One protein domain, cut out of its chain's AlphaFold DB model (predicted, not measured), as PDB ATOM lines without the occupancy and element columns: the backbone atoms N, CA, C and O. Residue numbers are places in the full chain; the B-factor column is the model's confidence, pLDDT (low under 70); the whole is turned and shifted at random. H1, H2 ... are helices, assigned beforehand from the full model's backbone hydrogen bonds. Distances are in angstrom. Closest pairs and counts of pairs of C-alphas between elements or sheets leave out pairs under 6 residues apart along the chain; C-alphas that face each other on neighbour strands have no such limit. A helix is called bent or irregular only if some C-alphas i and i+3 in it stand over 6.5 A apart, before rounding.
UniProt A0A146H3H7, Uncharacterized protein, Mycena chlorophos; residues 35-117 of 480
ATOM      1  N   ALA A  35      16.909  46.851 -28.203       91.19
ATOM      2  CA  ALA A  35      16.723  47.512 -29.494       91.19
ATOM      3  C   ALA A  35      15.778  48.724 -29.444       91.19
ATOM      4  O   ALA A  35      15.899  49.605 -30.288       91.19
ATOM      5  N   ASN A  36      14.866  48.762 -28.473       95.25
ATOM      6  CA  ASN A  36      13.892  49.842 -28.316       95.25
ATOM      7  C   ASN A  36      14.420  50.981 -27.435       95.25
ATOM      8  O   ASN A  36      13.762  52.007 -27.335       95.25
ATOM      9  N   HIS A  37      15.590  50.785 -26.820       93.88
ATOM     10  CA  HIS A  37      16.171  51.686 -25.833       93.88
ATOM     11  C   HIS A  37      17.633  52.013 -26.183       93.88
ATOM     12  O   HIS A  37      18.560  51.562 -25.496       93.88
ATOM     13  N   PRO A  38      17.884  52.732 -27.297       94.31
ATOM     14  CA  PRO A  38      19.237  53.130 -27.688       94.31
ATOM     15  C   PRO A  38      19.943  53.958 -26.602       94.31
ATOM     16  O   PRO A  38      21.159  53.858 -26.456       94.31
ATOM     17  N   GLU A  39      19.194  54.697 -25.785       95.06
ATOM     18  CA  GLU A  39      19.702  55.474 -24.658       95.06
ATOM     19  C   GLU A  39      20.408  54.610 -23.601       95.06
ATOM     20  O   GLU A  39      21.359  55.064 -22.967       95.06
ATOM     21  N   TRP A  40      20.030  53.335 -23.446       95.31
ATOM     22  CA  TRP A  40      20.728  52.421 -22.531       95.31
ATOM     23  C   TRP A  40      22.111  52.037 -23.050       95.31
ATOM     24  O   TRP A  40      23.036  51.832 -22.264       95.31
ATOM     25  N   ILE A  41      22.257  51.938 -24.372       94.12
ATOM     26  CA  ILE A  41      23.542  51.669 -25.022       94.12
ATOM     27  C   ILE A  41      24.443  52.896 -24.889       94.12
ATOM     28  O   ILE A  41      25.616  52.745 -24.557       94.12
ATOM     29  N   ASP A  42      23.895  54.096 -25.077       94.81
ATOM     30  CA  ASP A  42      24.647  55.339 -24.896       94.81
ATOM     31  C   ASP A  42      25.164  55.461 -23.451       94.81
ATOM     32  O   ASP A  42      26.350  55.721 -23.252       94.81
ATOM     33  N   ARG A  43      24.338  55.146 -22.441       95.69
ATOM     34  CA  ARG A  43      24.770  55.093 -21.029       95.69
ATOM     35  C   ARG A  43      25.805  54.008 -20.748       95.69
ATOM     36  O   ARG A  43      26.709  54.213 -19.946       95.69
ATOM     37  N   PHE A  44      25.690  52.853 -21.397       95.62
ATOM     38  CA  PHE A  44      26.706  51.807 -21.306       95.62
ATOM     39  C   PHE A  44      28.057  52.289 -21.855       95.62
ATOM     40  O   PHE A  44      29.095  52.031 -21.247       95.62
ATOM     41  N   CYS A  45      28.050  52.986 -22.994       93.88
ATOM     42  CA  CYS A  45      29.250  53.577 -23.575       93.88
ATOM     43  C   CYS A  45      29.825  54.679 -22.679       93.88
ATOM     44  O   CYS A  45      31.017  54.650 -22.409       93.88
ATOM     45  N   GLU A  46      28.986  55.570 -22.147       95.69
ATOM     46  CA  GLU A  46      29.392  56.603 -21.184       95.69
ATOM     47  C   GLU A  46      30.068  55.987 -19.950       95.69
ATOM     48  O   GLU A  46      31.151  56.413 -19.558       95.69
ATOM     49  N   TYR A  47      29.490  54.917 -19.393       96.00
ATOM     50  CA  TYR A  47      30.100  54.172 -18.294       96.00
ATOM     51  C   TYR A  47      31.467  53.598 -18.685       96.00
ATOM     52  O   TYR A  47      32.426  53.715 -17.925       96.00
ATOM     53  N   ALA A  48      31.573  52.979 -19.864       94.75
ATOM     54  CA  ALA A  48      32.812  52.360 -20.330       94.75
ATOM     55  C   ALA A  48      33.924  53.377 -20.647       94.75
ATOM     56  O   ALA A  48      35.098  53.036 -20.494       94.75
ATOM     57  N   ASP A  49      33.553  54.588 -21.069       93.75
ATOM     58  CA  ASP A  49      34.474  55.680 -21.400       93.75
ATOM     59  C   ASP A  49      34.812  56.561 -20.182       93.75
ATOM     60  O   ASP A  49      35.789  57.313 -20.215       93.75
ATOM     61  N   SER A  50      34.040  56.472 -19.094       95.94
ATOM     62  CA  SER A  50      34.287  57.243 -17.872       95.94
ATOM     63  C   SER A  50      35.647  56.910 -17.238       95.94
ATOM     64  O   SER A  50      36.070  55.752 -17.159       95.94
ATOM     65  N   ASN A  51      36.336  57.943 -16.742       91.19
ATOM     66  CA  ASN A  51      37.660  57.790 -16.127       91.19
ATOM     67  C   ASN A  51      37.642  56.894 -14.879       91.19
ATOM     68  O   ASN A  51      38.625  56.206 -14.605       91.19
ATOM     69  N   ASP A  52      36.512  56.833 -14.180       95.62
ATOM     70  CA  ASP A  52      36.335  55.996 -12.990       95.62
ATOM     71  C   ASP A  52      36.309  54.494 -13.327       95.62
ATOM     72  O   ASP A  52      36.445  53.636 -12.449       95.62
ATOM     73  N   HIS A  53      36.151  54.147 -14.610       94.25
ATOM     74  CA  HIS A  53      35.964  52.780 -15.088       94.25
ATOM     75  C   HIS A  53      36.895  52.406 -16.252       94.25
ATOM     76  O   HIS A  53      36.586  51.492 -17.019       94.25
ATOM     77  N   GLN A  54      38.087  53.012 -16.337       92.12
ATOM     78  CA  GLN A  54      39.097  52.698 -17.368       92.12
ATOM     79  C   GLN A  54      39.464  51.204 -17.452       92.12
ATOM     80  O   GLN A  54      39.895  50.705 -18.493       92.12
ATOM     81  N   ASP A  55      39.262  50.456 -16.368       93.44
ATOM     82  CA  ASP A  55      39.527  49.019 -16.295       93.44
ATOM     83  C   ASP A  55      38.421  48.161 -16.912       93.44
ATOM     84  O   ASP A  55      38.660  47.005 -17.280       93.44
ATOM     85  N   PHE A  56      37.213  48.709 -17.031       94.81
ATOM     86  CA  PHE A  56      36.036  47.987 -17.487       94.81
ATOM     87  C   PHE A  56      36.139  47.626 -18.970       94.81
ATOM     88  O   PHE A  56      35.987  46.457 -19.326       94.81
ATOM     89  N   GLY A  57      36.484  48.590 -19.831       92.00
ATOM     90  CA  GLY A  57      36.630  48.376 -21.277       92.00
ATOM     91  C   GLY A  57      37.614  47.247 -21.634       92.00
ATOM     92  O   GLY A  57      37.224  46.294 -22.320       92.00
ATOM     93  N   PRO A  58      38.865  47.272 -21.129       93.25
ATOM     94  CA  PRO A  58      39.834  46.197 -21.339       93.25
ATOM     95  C   PRO A  58      39.372  44.842 -20.781       93.25
ATOM     96  O   PRO A  58      39.599  43.813 -21.419       93.25
ATOM     97  N   LYS A  59      38.697  44.810 -19.622       94.38
ATOM     98  CA  LYS A  59      38.135  43.565 -19.068       94.38
ATOM     99  C   LYS A  59      37.001  43.006 -19.944       94.38
ATOM    100  O   LYS A  59      36.921  41.789 -20.099       94.38
ATOM    101  N   LEU A  60      36.173  43.873 -20.534       93.06
ATOM    102  CA  LEU A  60      35.017  43.511 -21.358       93.06
ATOM    103  C   LEU A  60      35.415  42.992 -22.746       93.06
ATOM    104  O   LEU A  60      34.958  41.934 -23.175       93.06
ATOM    105  N   VAL A  61      36.250  43.747 -23.467       90.12
ATOM    106  CA  VAL A  61      36.627  43.440 -24.862       90.12
ATOM    107  C   VAL A  61      37.801  42.459 -24.925       90.12
ATOM    108  O   VAL A  61      38.035  41.808 -25.945       90.12
ATOM    109  N   GLY A  62      38.503  42.289 -23.806       91.06
ATOM    110  CA  GLY A  62      39.730  41.524 -23.726       91.06
ATOM    111  C   GLY A  62      40.918  42.426 -24.011       91.06
ATOM    112  O   GLY A  62      41.139  42.891 -25.126       91.06
ATOM    113  N   ASP A  63      41.712  42.639 -22.975       92.94
ATOM    114  CA  ASP A  63      42.876  43.496 -23.039       92.94
ATOM    115  C   ASP A  63      43.921  42.946 -24.027       92.94
ATOM    116  O   ASP A  63      44.250  41.745 -24.030       92.94
ATOM    117  N   SER A  64      44.422  43.819 -24.903       94.62
ATOM    118  CA  SER A  64      45.405  43.435 -25.914       94.62
ATOM    119  C   SER A  64      46.728  43.102 -25.234       94.62
ATOM    120  O   SER A  64      47.269  43.891 -24.462       94.62
ATOM    121  N   THR A  65      47.281  41.928 -25.547       93.69
ATOM    122  CA  THR A  65      48.581  41.501 -25.012       93.69
ATOM    123  C   THR A  65      49.714  42.425 -25.435       93.69
ATOM    124  O   THR A  65      50.677  42.564 -24.692       93.69
ATOM    125  N   GLU A  66      49.613  43.032 -26.617       94.38
ATOM    126  CA  GLU A  66      50.627  43.952 -27.129       94.38
ATOM    127  C   GLU A  66      50.582  45.272 -26.369       94.38
ATOM    128  O   GLU A  66      51.599  45.664 -25.807       94.38
ATOM    129  N   LYS A  67      49.397  45.888 -26.237       91.12
ATOM    130  CA  LYS A  67      49.232  47.127 -25.458       91.12
ATOM    131  C   LYS A  67      49.670  46.948 -24.007       91.12
ATOM    132  O   LYS A  67      50.458  47.745 -23.514       91.12
ATOM    133  N   ALA A  68      49.251  45.860 -23.356       95.69
ATOM    134  CA  ALA A  68      49.657  45.571 -21.983       95.69
ATOM    135  C   ALA A  68      51.189  45.440 -21.836       95.69
ATOM    136  O   ALA A  68      51.759  45.980 -20.892       95.69
ATOM    137  N   LYS A  69      51.871  44.782 -22.787       95.88
ATOM    138  CA  LYS A  69      53.342  44.667 -22.795       95.88
ATOM    139  C   LYS A  69      54.033  46.006 -23.055       95.88
ATOM    140  O   LYS A  69      54.998  46.311 -22.360       95.88
ATOM    141  N   THR A  70      53.550  46.786 -24.022       96.44
ATOM    142  CA  THR A  70      54.097  48.112 -24.352       96.44
ATOM    143  C   THR A  70      53.981  49.063 -23.162       96.44
ATOM    144  O   THR A  70      54.938  49.754 -22.830       96.44
ATOM    145  N   GLU A  71      52.853  49.023 -22.455       95.25
ATOM    146  CA  GLU A  71      52.592  49.817 -21.247       95.25
ATOM    147  C   GLU A  71      53.197  49.193 -19.972       95.25
ATOM    148  O   GLU A  71      53.004  49.716 -18.879       95.25
ATOM    149  N   LYS A  72      53.926  48.069 -20.086       96.62
ATOM    150  CA  LYS A  72      54.531  47.315 -18.969       96.62
ATOM    151  C   LYS A  72      53.554  46.981 -17.831       96.62
ATOM    152  O   LYS A  72      53.961  46.842 -16.678       96.62
ATOM    153  N   ARG A  73      52.271  46.800 -18.142       95.44
ATOM    154  CA  ARG A  73      51.228  46.433 -17.175       95.44
ATOM    155  C   ARG A  73      50.766  44.993 -17.364       95.44
ATOM    156  O   ARG A  73      50.874  44.409 -18.442       95.44
ATOM    157  N   ALA A  74      50.206  44.407 -16.309       94.62
ATOM    158  CA  ALA A  74      49.580  43.095 -16.410       94.62
ATOM    159  C   ALA A  74      48.331  43.155 -17.304       94.62
ATOM    160  O   ALA A  74      47.576  44.132 -17.288       94.62
ATOM    161  N   LYS A  75      48.095  42.077 -18.063       95.00
ATOM    162  CA  LYS A  75      46.881  41.936 -18.867       95.00
ATOM    163  C   LYS A  75      45.664  41.883 -17.944       95.00
ATOM    164  O   LYS A  75      45.569  40.991 -17.098       95.00
ATOM    165  N   LYS A  76      44.711  42.790 -18.144       94.62
ATOM    166  CA  LYS A  76      43.448  42.801 -17.401       94.62
ATOM    167  C   LYS A  76      42.513  41.748 -17.997       94.62
ATOM    168  O   LYS A  76      42.202  41.759 -19.184       94.62
ATOM    169  N   VAL A  77      42.101  40.793 -17.172       92.31
ATOM    170  CA  VAL A  77      41.145  39.739 -17.533       92.31
ATOM    171  C   VAL A  77      40.038  39.762 -16.492       92.31
ATOM    172  O   VAL A  77      40.335  39.794 -15.297       92.31
ATOM    173  N   ALA A  78      38.780  39.736 -16.930       90.75
ATOM    174  CA  ALA A  78      37.645  39.566 -16.033       90.75
ATOM    175  C   ALA A  78      37.710  38.167 -15.392       90.75
ATOM    176  O   ALA A  78      37.353  37.168 -16.013       90.75
ATOM    177  N   LYS A  79      38.257  38.086 -14.172       93.19
ATOM    178  CA  LYS A  79      38.240  36.870 -13.335       93.19
ATOM    179  C   LYS A  79      37.051  36.840 -12.372       93.19
ATOM    180  O   LYS A  79      36.785  35.809 -11.764       93.19
ATOM    181  N   GLU A  80      36.391  37.978 -12.212       92.88
ATOM    182  CA  GLU A  80      35.271  38.169 -11.301       92.88
ATOM    183  C   GLU A  80      34.009  37.484 -11.847       92.88
ATOM    184  O   GLU A  80      33.864  37.281 -13.055       92.88
ATOM    185  N   ALA A  81      33.094  37.109 -10.951       91.19
ATOM    186  CA  ALA A  81      31.794  36.584 -11.353       91.19
ATOM    187  C   ALA A  81      31.021  37.639 -12.165       91.19
ATOM    188  O   ALA A  81      31.123  38.831 -11.885       91.19
ATOM    189  N   GLU A  82      30.212  37.199 -13.135       89.00
ATOM    190  CA  GLU A  82      29.413  38.092 -13.996       89.00
ATOM    191  C   GLU A  82      28.563  39.081 -13.183       89.00
ATOM    192  O   GLU A  82      28.447  40.240 -13.563       89.00
ATOM    193  N   GLU A  83      28.036  38.642 -12.036       90.44
ATOM    194  CA  GLU A  83      27.259  39.477 -11.112       90.44
ATOM    195  C   GLU A  83      28.049  40.674 -10.577       90.44
ATOM    196  O   GLU A  83      27.552  41.799 -10.573       90.44
ATOM    197  N   VAL A  84      29.301  40.437 -10.190       93.25
ATOM    198  CA  VAL A  84      30.206  41.469  -9.675       93.25
ATOM    199  C   VAL A  84      30.669  42.383 -10.808       93.25
ATOM    200  O   VAL A  84      30.734  43.596 -10.632       93.25
ATOM    201  N   PHE A  85      30.932  41.816 -11.988       94.38
ATOM    202  CA  PHE A  85      31.458  42.565 -13.125       94.38
ATOM    203  C   PHE A  85      30.409  43.469 -13.795       94.38
ATOM    204  O   PHE A  85      30.691  44.627 -14.088       94.38
ATOM    205  N   PHE A  86      29.192  42.967 -14.035       94.94
ATOM    206  CA  PHE A  86      28.134  43.712 -14.730       94.94
ATOM    207  C   PHE A  86      27.168  44.441 -13.791       94.94
ATOM    208  O   PHE A  86      26.470  45.350 -14.238       94.94
ATOM    209  N   GLY A  87      27.125  44.083 -12.504       95.38
ATOM    210  CA  GLY A  87      26.254  44.718 -11.512       95.38
ATOM    211  C   GLY A  87      26.376  46.248 -11.469       95.38
ATOM    212  O   GLY A  87      25.347  46.918 -11.581       95.38
ATOM    213  N   PRO A  88      27.594  46.820 -11.383       96.56
ATOM    214  CA  PRO A  88      27.796  48.271 -11.383       96.56
ATOM    215  C   PRO A  88      27.282  48.966 -12.650       96.56
ATOM    216  O   PRO A  88      26.628  50.000 -12.560       96.56
ATOM    217  N   VAL A  89      27.504  48.364 -13.820       96.50
ATOM    218  CA  VAL A  89      27.093  48.921 -15.120       96.50
ATOM    219  C   VAL A  89      25.576  48.913 -15.258       96.50
ATOM    220  O   VAL A  89      24.967  49.899 -15.660       96.50
ATOM    221  N   ILE A  90      24.947  47.793 -14.899       96.38
ATOM    222  CA  ILE A  90      23.490  47.653 -14.919       96.38
ATOM    223  C   ILE A  90      22.874  48.652 -13.938       96.38
ATOM    224  O   ILE A  90      21.923  49.338 -14.299       96.38
ATOM    225  N   LYS A  91      23.445  48.798 -12.737       96.94
ATOM    226  CA  LYS A  91      23.023  49.831 -11.787       96.94
ATOM    227  C   LYS A  91      23.102  51.212 -12.433       96.94
ATOM    228  O   LYS A  91      22.094  51.902 -12.457       96.94
ATOM    229  N   TYR A  92      24.244  51.575 -13.016       97.12
ATOM    230  CA  TYR A  92      24.437  52.870 -13.669       97.12
ATOM    231  C   TYR A  92      23.378  53.150 -14.745       97.12
ATOM    232  O   TYR A  92      22.721  54.190 -14.699       97.12
ATOM    233  N   ILE A  93      23.129  52.187 -15.639       96.94
ATOM    234  CA  ILE A  93      22.112  52.301 -16.691       96.94
ATOM    235  C   ILE A  93      20.723  52.484 -16.070       96.94
ATOM    236  O   ILE A  93      20.093  53.512 -16.300       96.94
ATOM    237  N   PHE A  94      20.259  51.535 -15.247       96.69
ATOM    238  CA  PHE A  94      18.873  51.498 -14.756       96.69
ATOM    239  C   PHE A  94      18.569  52.484 -13.620       96.69
ATOM    240  O   PHE A  94      17.397  52.724 -13.326       96.69
ATOM    241  N   THR A  95      19.580  53.086 -12.984       96.12
ATOM    242  CA  THR A  95      19.367  54.202 -12.046       96.12
ATOM    243  C   THR A  95      19.309  55.564 -12.727       96.12
ATOM    244  O   THR A  95      18.762  56.490 -12.124       96.12
ATOM    245  N   SER A  96      19.811  55.685 -13.961       96.06
ATOM    246  CA  SER A  96      19.808  56.950 -14.696       96.06
ATOM    247  C   SER A  96      18.388  57.440 -14.996       96.06
ATOM    248  O   SER A  96      17.444  56.657 -15.114       96.06
ATOM    249  N   ASP A  97      18.237  58.754 -15.142       95.56
ATOM    250  CA  ASP A  97      16.939  59.381 -15.430       95.56
ATOM    251  C   ASP A  97      16.467  59.155 -16.872       95.56
ATOM    252  O   ASP A  97      15.314  59.421 -17.196       95.56
ATOM    253  N   ALA A  98      17.343  58.625 -17.732       91.38
ATOM    254  CA  ALA A  98      17.025  58.277 -19.113       91.38
ATOM    255  C   ALA A  98      16.203  56.981 -19.232       91.38
ATOM    256  O   ALA A  98      15.688  56.683 -20.304       91.38
ATOM    257  N   VAL A  99      16.103  56.189 -18.161       93.62
ATOM    258  CA  VAL A  99      15.385  54.912 -18.178       93.62
ATOM    259  C   VAL A  99      13.934  55.105 -17.769       93.62
ATOM    260  O   VAL A  99      13.643  55.707 -16.734       93.62
ATOM    261  N   ASP A 100      13.023  54.515 -18.546       94.69
ATOM    262  CA  ASP A 100      11.598  54.493 -18.234       94.69
ATOM    263  C   ASP A 100      11.334  54.070 -16.784       94.69
ATOM    264  O   ASP A 100      11.882  53.081 -16.276       94.69
ATOM    265  N   LYS A 101      10.403  54.774 -16.131       96.06
ATOM    266  CA  LYS A 101       9.998  54.502 -14.741       96.06
ATOM    267  C   LYS A 101       9.592  53.039 -14.524       96.06
ATOM    268  O   LYS A 101       9.823  52.492 -13.447       96.06
ATOM    269  N   THR A 102       9.032  52.394 -15.548       95.19
ATOM    270  CA  THR A 102       8.637  50.978 -15.531       95.19
ATOM    271  C   THR A 102       9.841  50.049 -15.355       95.19
ATOM    272  O   THR A 102       9.835  49.191 -14.472       95.19
ATOM    273  N   TRP A 103      10.901  50.234 -16.145       94.75
ATOM    274  CA  TRP A 103      12.126  49.435 -16.068       94.75
ATOM    275  C   TRP A 103      12.940  49.751 -14.816       94.75
ATOM    276  O   TRP A 103      13.465  48.827 -14.192       94.75
ATOM    277  N   LYS A 104      12.967  51.019 -14.388       95.81
ATOM    278  CA  LYS A 104      13.565  51.433 -13.109       95.81
ATOM    279  C   LYS A 104      12.885  50.735 -11.924       95.81
ATOM    280  O   LYS A 104      13.577  50.179 -11.075       95.81
ATOM    281  N   GLY A 105      11.550  50.657 -11.918       95.62
ATOM    282  CA  GLY A 105      10.782  49.911 -10.916       95.62
ATOM    283  C   GLY A 105      11.054  48.402 -10.943       95.62
ATOM    284  O   GLY A 105      11.313  47.805  -9.897       95.62
ATOM    285  N   LYS A 106      11.091  47.782 -12.136       95.25
ATOM    286  CA  LYS A 106      11.460  46.358 -12.292       95.25
ATOM    287  C   LYS A 106      12.871  46.076 -11.754       95.25
ATOM    288  O   LYS A 106      13.076  45.068 -11.080       95.25
ATOM    289  N   TYR A 107      13.832  46.963 -12.025       95.62
ATOM    290  CA  TYR A 107      15.204  46.847 -11.525       95.62
ATOM    291  C   TYR A 107      15.289  46.993 -10.006       95.62
ATOM    292  O   TYR A 107      15.937  46.173  -9.361       95.62
ATOM    293  N   GLN A 108      14.604  47.978  -9.423       95.94
ATOM    294  CA  GLN A 108      14.573  48.173  -7.972       95.94
ATOM    295  C   GLN A 108      13.948  46.985  -7.235       95.94
ATOM    296  O   GLN A 108      14.448  46.594  -6.185       95.94
ATOM    297  N   ALA A 109      12.900  46.378  -7.800       95.88
ATOM    298  CA  ALA A 109      12.271  45.203  -7.210       95.88
ATOM    299  C   ALA A 109      13.206  43.981  -7.216       95.88
ATOM    300  O   ALA A 109      13.274  43.243  -6.233       95.88
ATOM    301  N   LEU A 110      13.908  43.730  -8.330       93.94
ATOM    302  CA  LEU A 110      14.657  42.486  -8.545       93.94
ATOM    303  C   LEU A 110      15.986  42.725  -9.295       93.94
ATOM    304  O   LEU A 110      16.169  42.224 -10.410       93.94
ATOM    305  N   PRO A 111      16.976  43.409  -8.689       93.62
ATOM    306  CA  PRO A 111      18.202  43.818  -9.387       93.62
ATOM    307  C   PRO A 111      19.051  42.626  -9.850       93.62
ATOM    308  O   PRO A 111      19.665  42.654 -10.917       93.62
ATOM    309  N   HIS A 112      19.034  41.532  -9.087       90.44
ATOM    310  CA  HIS A 112      19.774  40.309  -9.401       90.44
ATOM    311  C   HIS A 112      19.305  39.640 -10.705       90.44
ATOM    312  O   HIS A 112      20.090  38.951 -11.353       90.44
ATOM    313  N   GLN A 113      18.054  39.847 -11.132       90.88
ATOM    314  CA  GLN A 113      17.532  39.238 -12.359       90.88
ATOM    315  C   GLN A 113      18.135  39.832 -13.635       90.88
ATOM    316  O   GLN A 113      18.245  39.129 -14.639       90.88
ATOM    317  N   PHE A 114      18.581  41.087 -13.580       90.75
ATOM    318  CA  PHE A 114      19.192  41.773 -14.716       90.75
ATOM    319  C   PHE A 114      20.620  41.290 -14.976       90.75
ATOM    320  O   PHE A 114      21.081  41.327 -16.115       90.75
ATOM    321  N   VAL A 115      21.310  40.800 -13.940       87.88
ATOM    322  CA  VAL A 115      22.681  40.285 -14.063       87.88
ATOM    323  C   VAL A 115      22.711  38.770 -14.247       87.88
ATOM    324  O   VAL A 115      23.502  38.244 -15.024       87.88
ATOM    325  N   ALA A 116      21.790  38.055 -13.597       73.06
ATOM    326  CA  ALA A 116      21.710  36.597 -13.623       73.06
ATOM    327  C   ALA A 116      21.018  36.030 -14.873       73.06
ATOM    328  O   ALA A 116      20.654  34.848 -14.885       73.06
ATOM    329  N   ALA A 117      20.849  36.825 -15.936       58.72
ATOM    330  CA  ALA A 117      20.313  36.383 -17.219       58.72
ATOM    331  C   ALA A 117      21.310  35.464 -17.953       58.72
ATOM    332  O   ALA A 117      21.713  35.693 -19.094       58.72
TER     333      ALA A 117
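Overview. This is residues 35 to 117 of the 480 residues of an uncharacterized protein of Mycena chlorophos (UniProt A0A146H3H7). A loose group of helices is built round H4, the longest, with H1 packed across its residues 89 to 93, H5 folding back from its last residues and H6 packed near its first ones. H2 sits at the corner after H1, and the chain then reaches out to H3, which touches no helix and lies at one end of the length, before a long link returns to H4. The printed part has 83 residues with six named helices, H1 to H6 in chain order, and no named strand: all helix. The radius of gyration of the C-alphas is 14.8 A, and the spans are 46 by 23 by 22 A.

Along the chain. H4, residues 82 to 95, is 19.1 A long, from C-alpha 82 at (29.413, 38.092, -13.996); it is irregular, with C-alphas 85 and 88 7.0 A apart. H1, residues 38 to 49, begins at (19.237, 53.130, -27.688) and is 16.7 A long. H5 is residues 101 to 109, 12.2 A; H6 is 111 to 115, H2 56 to 61 and H3 65 to 70, ending at (54.097, 48.112, -24.352).

Arrangement. The hub, H4, touches H1, closest at C-alphas 43 and 93, 5.8 A, at a steep tilt of 59 degrees, opposite ways. H4 and H5 form a hairpin, closest at C-alphas 94 and 104, 5.6 A. H6 touches H4, closest at C-alphas 83 and 115, 5.5 A. H1 and H2 touch only at the corner, and only just, with 3 pairs of C-alphas within 8 A, closest at C-alphas 48 and 57, 5.6 A. H2 and H4 are near each other; H2 and H3 are apart. Every O i to N i+4 pair is within hydrogen-bond range in H1, H2, H3 and H5; H4 has 8 of 10, and H6 0 of 1 but 2 of 2 O i to N i+3 pairs.

Size, cuts and confidence. The C-alphas of Thr 70 and Thr 102, the two farthest apart, are 46.4 A apart. The printed part has no cut; the link H3 to H4, 11 residues, is long. Residue 117 is under pLDDT 70.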